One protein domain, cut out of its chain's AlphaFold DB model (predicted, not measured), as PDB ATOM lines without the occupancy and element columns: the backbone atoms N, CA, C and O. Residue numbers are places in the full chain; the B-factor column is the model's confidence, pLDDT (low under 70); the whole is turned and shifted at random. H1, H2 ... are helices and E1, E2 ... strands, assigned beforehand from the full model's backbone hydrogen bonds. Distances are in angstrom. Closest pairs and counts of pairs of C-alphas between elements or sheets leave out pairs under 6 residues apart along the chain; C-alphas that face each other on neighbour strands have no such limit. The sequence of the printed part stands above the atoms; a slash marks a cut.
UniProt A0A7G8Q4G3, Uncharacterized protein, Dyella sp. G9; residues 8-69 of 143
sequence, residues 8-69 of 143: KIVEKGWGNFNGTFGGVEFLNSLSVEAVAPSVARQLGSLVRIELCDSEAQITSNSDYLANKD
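This is residues 8 to 69 of the 143 residues of an uncharacterized protein of Dyella sp. G9 (UniProt A0A7G8Q4G3). Three parts follow one another along the long axis: the small hairpin of E1 and E2 at one end, helix H1 beside the hairpin of E3 and E4 in the middle, and the short helix H2 at the other end, where residues 64 to 69 stick out. The first printed residues, 8 to 9, form a short antiparallel pairing with residues 49 to 50 of E3 before the backbone loops out to E1. The printed part has 62 residues with four named strands and two named helices, in the order E1, E2, H1, E3, E4, H2; both two-stranded sheets are antiparallel and the class is mixed. It is compact by its radius of gyration of the C-alphas, 11.8 A, but elongated in outline, 39 by 22 by 20 A.

Look first at E1, residues 19 to 21, and E2, residues 24 to 27, an antiparallel hairpin with N 21 and O 24 at 2.8 A. Next find H1, residues 37 to 46, only just apart from E1, 8.4 A at the closest. E3, residues 49 to 51, and E4, residues 54 to 57, form the second hairpin, with N 54 and O 51 at 3.3 A. The closest C-alphas of H1 and E3 are those of Leu 43 and Ile 49, 7.6 A apart. H2, residues 60 to 67, is close to H1 but not clearly touching: the closest C-alphas, of Ser 45 and Ser 60, are 7.8 A apart, at a steep tilt of 42 degrees, opposite ways. Every O i to N i+4 pair is within hydrogen-bond range in H2, and 5 of 6 in H1.

Find C-alpha 19 at (143.026, 84.615, 148.831), where E1 begins; E2 spans 10.2 A. H1 runs 14.6 A from C-alpha 37 at (148.572, 91.906, 130.960). E4 spans 8.1 A, and H2 runs 10.6 A to C-alpha 67 at (143.188, 94.920, 116.640).

The two C-alphas farthest apart, of Asn 18 and Asp 69, are 39.5 A apart. The printed part has no cut, and no link is long. Confidence is low, under 70, at residues 53 to 57 and 59.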
ATOM      1  N   LYS A   8     139.961  93.414 139.049       94.19
ATOM      2  CA  LYS A   8     138.851  93.060 139.932       94.19
ATOM      3  C   LYS A   8     138.033  91.912 139.358       94.19
ATOM      4  O   LYS A   8     137.618  91.963 138.204       94.19
ATOM      5  N   ILE A   9     137.757  90.904 140.181       93.88
ATOM      6  CA  ILE A   9     136.841  89.814 139.834       93.88
ATOM      7  C   ILE A   9     135.401  90.312 140.007       93.88
ATOM      8  O   ILE A   9     135.008  90.715 141.103       93.88
ATOM      9  N   VAL A  10     134.613  90.266 138.932       92.94
ATOM     10  CA  VAL A  10     133.207  90.725 138.906       92.94
ATOM     11  C   VAL A  10     132.204  89.589 138.677       92.94
ATOM     12  O   VAL A  10     131.007  89.817 138.511       92.94
ATOM     13  N   GLU A  11     132.675  88.343 138.691       92.25
ATOM     14  CA  GLU A  11     131.829  87.158 138.553       92.25
ATOM     15  C   GLU A  11     130.861  86.988 139.732       92.25
ATOM     16  O   GLU A  11     131.175  87.259 140.899       92.25
ATOM     17  N   LYS A  12     129.655  86.489 139.441       93.69
ATOM     18  CA  LYS A  12     128.636  86.272 140.469       93.69
ATOM     19  C   LYS A  12     129.133  85.258 141.504       93.69
ATOM     20  O   LYS A  12     129.565  84.163 141.165       93.69
ATOM     21  N   GLY A  13     129.028  85.619 142.784       91.81
ATOM     22  CA  GLY A  13     129.487  84.791 143.907       91.81
ATOM     23  C   GLY A  13     130.932  85.050 144.340       91.81
ATOM     24  O   GLY A  13     131.333  84.563 145.389       91.81
ATOM     25  N   TRP A  14     131.681  85.872 143.598       94.00
ATOM     26  CA  TRP A  14     133.084  86.169 143.893       94.00
ATOM     27  C   TRP A  14     133.318  87.540 144.518       94.00
ATOM     28  O   TRP A  14     134.465  87.859 144.787       94.00
ATOM     29  N   GLY A  15     132.278  88.340 144.778       90.25
ATOM     30  CA  GLY A  15     132.389  89.761 145.158       90.25
ATOM     31  C   GLY A  15     133.060  90.088 146.502       90.25
ATOM     32  O   GLY A  15     133.333  91.254 146.749       90.25
ATOM     33  N   ASN A  16     133.343  89.084 147.341       94.00
ATOM     34  CA  ASN A  16     134.092  89.227 148.601       94.00
ATOM     35  C   ASN A  16     135.254  88.218 148.683       94.00
ATOM     36  O   ASN A  16     135.615  87.759 149.767       94.00
ATOM     37  N   PHE A  17     135.778  87.784 147.535       96.00
ATOM     38  CA  PHE A  17     136.815  86.760 147.498       96.00
ATOM     39  C   PHE A  17     138.118  87.280 148.120       96.00
ATOM     40  O   PHE A  17     138.603  88.350 147.750       96.00
ATOM     41  N   ASN A  18     138.675  86.491 149.039       97.50
ATOM     42  CA  ASN A  18     139.951  86.737 149.703       97.50
ATOM     43  C   ASN A  18     140.836  85.500 149.535       97.50
ATOM     44  O   ASN A  18     140.412  84.396 149.885       97.50
ATOM     45  N   GLY A  19     142.051  85.685 149.028       96.31
ATOM     46  CA  GLY A  19     143.026  84.615 148.831       96.31
ATOM     47  C   GLY A  19     143.646  84.617 147.438       96.31
ATOM     48  O   GLY A  19     143.501  85.564 146.667       96.31
ATOM     49  N   THR A  20     144.364  83.545 147.116       96.38
ATOM     50  CA  THR A  20     145.121  83.436 145.864       96.38
ATOM     51  C   THR A  20     144.316  82.731 144.773       96.38
ATOM     52  O   THR A  20     143.759  81.658 144.997       96.38
ATOM     53  N   PHE A  21     144.310  83.290 143.562       94.50
ATOM     54  CA  PHE A  21     143.754  82.669 142.361       94.50
ATOM     55  C   PHE A  21     144.698  82.880 141.174       94.50
ATOM     56  O   PHE A  21     145.102  84.003 140.884       94.50
ATOM     57  N   GLY A  22     145.100  81.791 140.509       90.56
ATOM     58  CA  GLY A  22     146.057  81.845 139.393       90.56
ATOM     59  C   GLY A  22     147.393  82.512 139.744       90.56
ATOM     60  O   GLY A  22     147.976  83.185 138.903       90.56
ATOM     61  N   GLY A  23     147.850  82.369 140.995       93.31
ATOM     62  CA  GLY A  23     149.084  82.992 141.490       93.31
ATOM     63  C   GLY A  23     148.962  84.475 141.857       93.31
ATOM     64  O   GLY A  23     149.944  85.058 142.300       93.31
ATOM     65  N   VAL A  24     147.778  85.078 141.718       95.81
ATOM     66  CA  VAL A  24     147.500  86.466 142.114       95.81
ATOM     67  C   VAL A  24     146.723  86.475 143.424       95.81
ATOM     68  O   VAL A  24     145.736  85.753 143.568       95.81
ATOM     69  N   GLU A  25     147.158  87.285 144.385       97.88
ATOM     70  CA  GLU A  25     146.443  87.491 145.645       97.88
ATOM     71  C   GLU A  25     145.346  88.553 145.503       97.88
ATOM     72  O   GLU A  25     145.560  89.625 144.929       97.88
ATOM     73  N   PHE A  26     144.173  88.248 146.058       97.12
ATOM     74  CA  PHE A  26     142.997  89.104 146.061       97.12
ATOM     75  C   PHE A  26     142.524  89.400 147.482       97.12
ATOM     76  O   PHE A  26     142.479  88.514 148.338       97.12
ATOM     77  N   LEU A  27     142.086  90.641 147.685       96.94
ATOM     78  CA  LEU A  27     141.393  91.106 148.878       96.94
ATOM     79  C   LEU A  27     140.100  91.809 148.449       96.94
ATOM     80  O   LEU A  27     140.136  92.803 147.730       96.94
ATOM     81  N   ASN A  28     138.951  91.290 148.875       95.81
ATOM     82  CA  ASN A  28     137.617  91.712 148.446       95.81
ATOM     83  C   ASN A  28     137.510  91.788 146.915       95.81
ATOM     84  O   ASN A  28     137.082  92.795 146.345       95.81
ATOM     85  N   SER A  29     137.969  90.719 146.256       94.50
ATOM     86  CA  SER A  29     137.954  90.547 144.796       94.50
ATOM     87  C   SER A  29     138.865  91.487 144.017       94.50
ATOM     88  O   SER A  29     138.866  91.429 142.790       94.50
ATOM     89  N   LEU A  30     139.635  92.335 144.696       95.25
ATOM     90  CA  LEU A  30     140.595  93.254 144.104       95.25
ATOM     91  C   LEU A  30     142.006  92.686 144.248       95.25
ATOM     92  O   LEU A  30     142.381  92.265 145.342       95.25
ATOM     93  N   SER A  31     142.792  92.680 143.171       95.94
ATOM     94  CA  SER A  31     144.185  92.242 143.258       95.94
ATOM     95  C   SER A  31     144.988  93.176 144.169       95.94
ATOM     96  O   SER A  31     144.870  94.402 144.085       95.94
ATOM     97  N   VAL A  32     145.806  92.596 145.050       95.62
ATOM     98  CA  VAL A  32     146.662  93.366 145.969       95.62
ATOM     99  C   VAL A  32     147.720  94.137 145.175       95.62
ATOM    100  O   VAL A  32     147.903  95.339 145.372       95.62
ATOM    101  N   GLU A  33     148.349  93.460 144.217       94.62
ATOM    102  CA  GLU A  33     149.395  94.008 143.356       94.62
ATOM    103  C   GLU A  33     148.924  94.205 141.908       94.62
ATOM    104  O   GLU A  33     147.852  93.740 141.495       94.62
ATOM    105  N   ALA A  34     149.737  94.927 141.130       93.19
ATOM    106  CA  ALA A  34     149.536  95.084 139.698       93.19
ATOM    107  C   ALA A  34     149.839  93.768 138.973       93.19
ATOM    108  O   ALA A  34     150.871  93.138 139.187       93.19
ATOM    109  N   VAL A  35     148.944  93.375 138.076       92.38
ATOM    110  CA  VAL A  35     149.017  92.116 137.347       92.38
ATOM    111  C   VAL A  35     149.479  92.389 135.922       92.38
ATOM    112  O   VAL A  35     149.003  93.315 135.259       92.38
ATOM    113  N   ALA A  36     150.421  91.580 135.438       91.00
ATOM    114  CA  ALA A  36     150.884  91.667 134.060       91.00
ATOM    115  C   ALA A  36     149.724  91.394 133.077       91.00
ATOM    116  O   ALA A  36     148.892  90.521 133.340       91.00
ATOM    117  N   PRO A  37     149.678  92.059 131.910       86.44
ATOM    118  CA  PRO A  37     148.572  91.906 130.960       86.44
ATOM    119  C   PRO A  37     148.342  90.465 130.490       86.44
ATOM    120  O   PRO A  37     147.205  90.068 130.250       86.44
ATOM    121  N   SER A  38     149.411  89.674 130.352       88.69
ATOM    122  CA  SER A  38     149.336  88.257 129.978       88.69
ATOM    123  C   SER A  38     148.592  87.435 131.029       88.69
ATOM    124  O   SER A  38     147.680  86.683 130.690       88.69
ATOM    125  N   VAL A  39     148.933  87.635 132.300       91.31
ATOM    126  CA  VAL A  39     148.289  86.976 133.441       91.31
ATOM    127  C   VAL A  39     146.841  87.441 133.570       91.31
ATOM    128  O   VAL A  39     145.941  86.619 133.700       91.31
ATOM    129  N   ALA A  40     146.585  88.744 133.444       89.94
ATOM    130  CA  ALA A  40     145.234  89.294 133.498       89.94
ATOM    131  C   ALA A  40     144.331  88.716 132.389       89.94
ATOM    132  O   ALA A  40     143.184  88.357 132.654       89.94
ATOM    133  N   ARG A  41     144.862  88.539 131.170       87.75
ATOM    134  CA  ARG A  41     144.163  87.884 130.050       87.75
ATOM    135  C   ARG A  41     143.917  86.401 130.298       87.75
ATOM    136  O   ARG A  41     142.833  85.908 129.998       87.75
ATOM    137  N   GLN A  42     144.892  85.696 130.867       90.12
ATOM    138  CA  GLN A  42     144.721  84.296 131.239       90.12
ATOM    139  C   GLN A  42     143.596  84.143 132.271       90.12
ATOM    140  O   GLN A  42     142.679  83.349 132.072       90.12
ATOM    141  N   LEU A  43     143.617  84.943 133.338       92.38
ATOM    142  CA  LEU A  43     142.581  84.930 134.369       92.38
ATOM    143  C   LEU A  43     141.207  85.330 133.804       92.38
ATOM    144  O   LEU A  43     140.212  84.679 134.117       92.38
ATOM    145  N   GLY A  44     141.161  86.323 132.909       89.12
ATOM    146  CA  GLY A  44     139.944  86.773 132.223       89.12
ATOM    147  C   GLY A  44     139.298  85.720 131.316       89.12
ATOM    148  O   GLY A  44     138.119  85.829 130.987       89.12
ATOM    149  N   SER A  45     140.037  84.669 130.939       88.56
ATOM    150  CA  SER A  45     139.471  83.521 130.215       88.56
ATOM    151  C   SER A  45     138.751  82.518 131.126       88.56
ATOM    152  O   SER A  45     137.935  81.736 130.646       88.56
ATOM    153  N   LEU A  46     139.034  82.545 132.434       90.75
ATOM    154  CA  LEU A  46     138.457  81.640 133.432       90.75
ATOM    155  C   LEU A  46     137.285  82.273 134.186       90.75
ATOM    156  O   LEU A  46     136.339  81.580 134.555       90.75
ATOM    157  N   VAL A  47     137.362  83.577 134.448       91.56
ATOM    158  CA  VAL A  47     136.403  84.314 135.277       91.56
ATOM    159  C   VAL A  47     136.240  85.739 134.748       91.56
ATOM    160  O   VAL A  47     137.175  86.294 134.174       91.56
ATOM    161  N   ARG A  48     135.064  86.359 134.921       90.00
ATOM    162  CA  ARG A  48     134.874  87.760 134.512       90.00
ATOM    163  C   ARG A  48     135.721  88.701 135.366       90.00
ATOM    164  O   ARG A  48     135.582  88.737 136.592       90.00
ATOM    165  N   ILE A  49     136.552  89.489 134.688       90.38
ATOM    166  CA  ILE A  49     137.483  90.442 135.289       90.38
ATOM    167  C   ILE A  49     137.385  91.794 134.581       90.38
ATOM    168  O   ILE A  49     137.254  91.854 133.355       90.38
ATOM    169  N   GLU A  50     137.501  92.860 135.365       89.19
ATOM    170  CA  GLU A  50     137.614  94.248 134.913       89.19
ATOM    171  C   GLU A  50     138.954  94.848 135.366       89.19
ATOM    172  O   GLU A  50     139.489  94.487 136.423       89.19
ATOM    173  N   LEU A  51     139.513  95.760 134.566       86.75
ATOM    174  CA  LEU A  51     140.692  96.546 134.937       86.75
ATOM    175  C   LEU A  51     140.260  97.689 135.866       86.75
ATOM    176  O   LEU A  51     139.243  98.332 135.644       86.75
ATOM    177  N   CYS A  52     141.013  97.984 136.923       79.38
ATOM    178  CA  CYS A  52     140.571  99.017 137.871       79.38
ATOM    179  C   CYS A  52     140.616 100.447 137.321       79.38
ATOM    180  O   CYS A  52     139.850 101.287 137.783       79.38
ATOM    181  N   ASP A  53     141.471 100.708 136.335       69.19
ATOM    182  CA  ASP A  53     141.609 102.030 135.711       69.19
ATOM    183  C   ASP A  53     140.848 102.128 134.378       69.19
ATOM    184  O   ASP A  53     140.978 103.109 133.646       69.19
ATOM    185  N   SER A  54     140.084 101.091 134.024       64.38
ATOM    186  CA  SER A  54     139.340 101.027 132.775       64.38
ATOM    187  C   SER A  54     138.205 100.017 132.881       64.38
ATOM    188  O   SER A  54     138.449  98.839 133.115       64.38
ATOM    189  N   GLU A  55     136.976 100.427 132.575       61.06
ATOM    190  CA  GLU A  55     135.843  99.497 132.422       61.06
ATOM    191  C   GLU A  55     136.026  98.513 131.242       61.06
ATOM    192  O   GLU A  55     135.144  97.711 130.933       61.06
ATOM    193  N   ALA A  56     137.172  98.556 130.551       67.25
ATOM    194  CA  ALA A  56     137.518  97.602 129.515       67.25
ATOM    195  C   ALA A  56     137.623  96.180 130.080       67.25
ATOM    196  O   ALA A  56     138.455  95.857 130.932       67.25
ATOM    197  N   GLN A  57     136.803  95.301 129.513       67.44
ATOM    198  CA  GLN A  57     136.831  93.880 129.804       67.44
ATOM    199  C   GLN A  57     138.035  93.211 129.128       67.44
ATOM    200  O   GLN A  57     138.304  93.439 127.942       67.44
ATOM    201  N   ILE A  58     138.729  92.333 129.853       70.56
ATOM    202  CA  ILE A  58     139.856  91.563 129.313       70.56
ATOM    203  C   ILE A  58     139.323  90.253 128.729       70.56
ATOM    204  O   ILE A  58     139.195  89.253 129.430       70.56
ATOM    205  N   THR A  59     138.980  90.257 127.442       69.94
ATOM    206  CA  THR A  59     138.505  89.064 126.728       69.94
ATOM    207  C   THR A  59     139.197  88.945 125.377       69.94
ATOM    208  O   THR A  59     139.537  89.948 124.752       69.94
ATOM    209  N   SER A  60     139.326  87.724 124.857       70.56
ATOM    210  CA  SER A  60     139.871  87.514 123.508       70.56
ATOM    211  C   SER A  60     139.076  88.262 122.428       70.56
ATOM    212  O   SER A  60     139.640  88.685 121.425       70.56
ATOM    213  N   ASN A  61     137.766  88.458 122.632       76.06
ATOM    214  CA  ASN A  61     136.919  89.192 121.695       76.06
ATOM    215  C   ASN A  61     137.177  90.708 121.734       76.06
ATOM    216  O   ASN A  61     137.217  91.343 120.685       76.06
ATOM    217  N   SER A  62     137.378  91.296 122.921       76.25
ATOM    218  CA  SER A  62     137.723  92.721 123.036       76.25
ATOM    219  C   SER A  62     139.099  93.014 122.440       76.25
ATOM    220  O   SER A  62     139.246  94.002 121.723       76.25
ATOM    221  N   ASP A  63     140.069  92.118 122.628       76.69
ATOM    222  CA  ASP A  63     141.370  92.214 121.960       76.69
ATOM    223  C   ASP A  63     141.252  92.102 120.435       76.69
ATOM    224  O   ASP A  63     141.887  92.867 119.709       76.69
ATOM    225  N   TYR A  64     140.430  91.173 119.936       81.12
ATOM    226  CA  TYR A  64     140.183  91.036 118.500       81.12
ATOM    227  C   TYR A  64     139.577  92.315 117.917       81.12
ATOM    228  O   TYR A  64     140.087  92.849 116.938       81.12
ATOM    229  N   LEU A  65     138.527  92.853 118.544       83.94
ATOM    230  CA  LEU A  65     137.874  94.081 118.091       83.94
ATOM    231  C   LEU A  65     138.814  95.290 118.109       83.94
ATOM    232  O   LEU A  65     138.727  96.123 117.210       83.94
ATOM    233  N   ALA A  66     139.716  95.376 119.090       81.94
ATOM    234  CA  ALA A  66     140.706  96.446 119.166       81.94
ATOM    235  C   ALA A  66     141.766  96.359 118.054       81.94
ATOM    236  O   ALA A  66     142.266  97.388 117.607       81.94
ATOM    237  N   ASN A  67     142.101  95.148 117.595       82.38
ATOM    238  CA  ASN A  67     143.188  94.920 116.640       82.38
ATOM    239  C   ASN A  67     142.722  94.537 115.225       82.38
ATOM    240  O   ASN A  67     143.566  94.410 114.343       82.38
ATOM    241  N   LYS A  68     141.415  94.375 114.975       85.38
ATOM    242  CA  LYS A  68     140.876  93.864 113.696       85.38
ATOM    243  C   LYS A  68     141.337  94.644 112.457       85.38
ATOM    244  O   LYS A  68     141.492  94.052 111.397       85.38
ATOM    245  N   ASP A  69     141.571  95.947 112.609       89.00
ATOM    246  CA  ASP A  69     141.972  96.855 111.526       89.00
ATOM    247  C   ASP A  69     143.475  97.191 111.581       89.00
ATOM    248  O   ASP A  69     143.958  98.034 110.826       89.00
TER     249      ASP A  69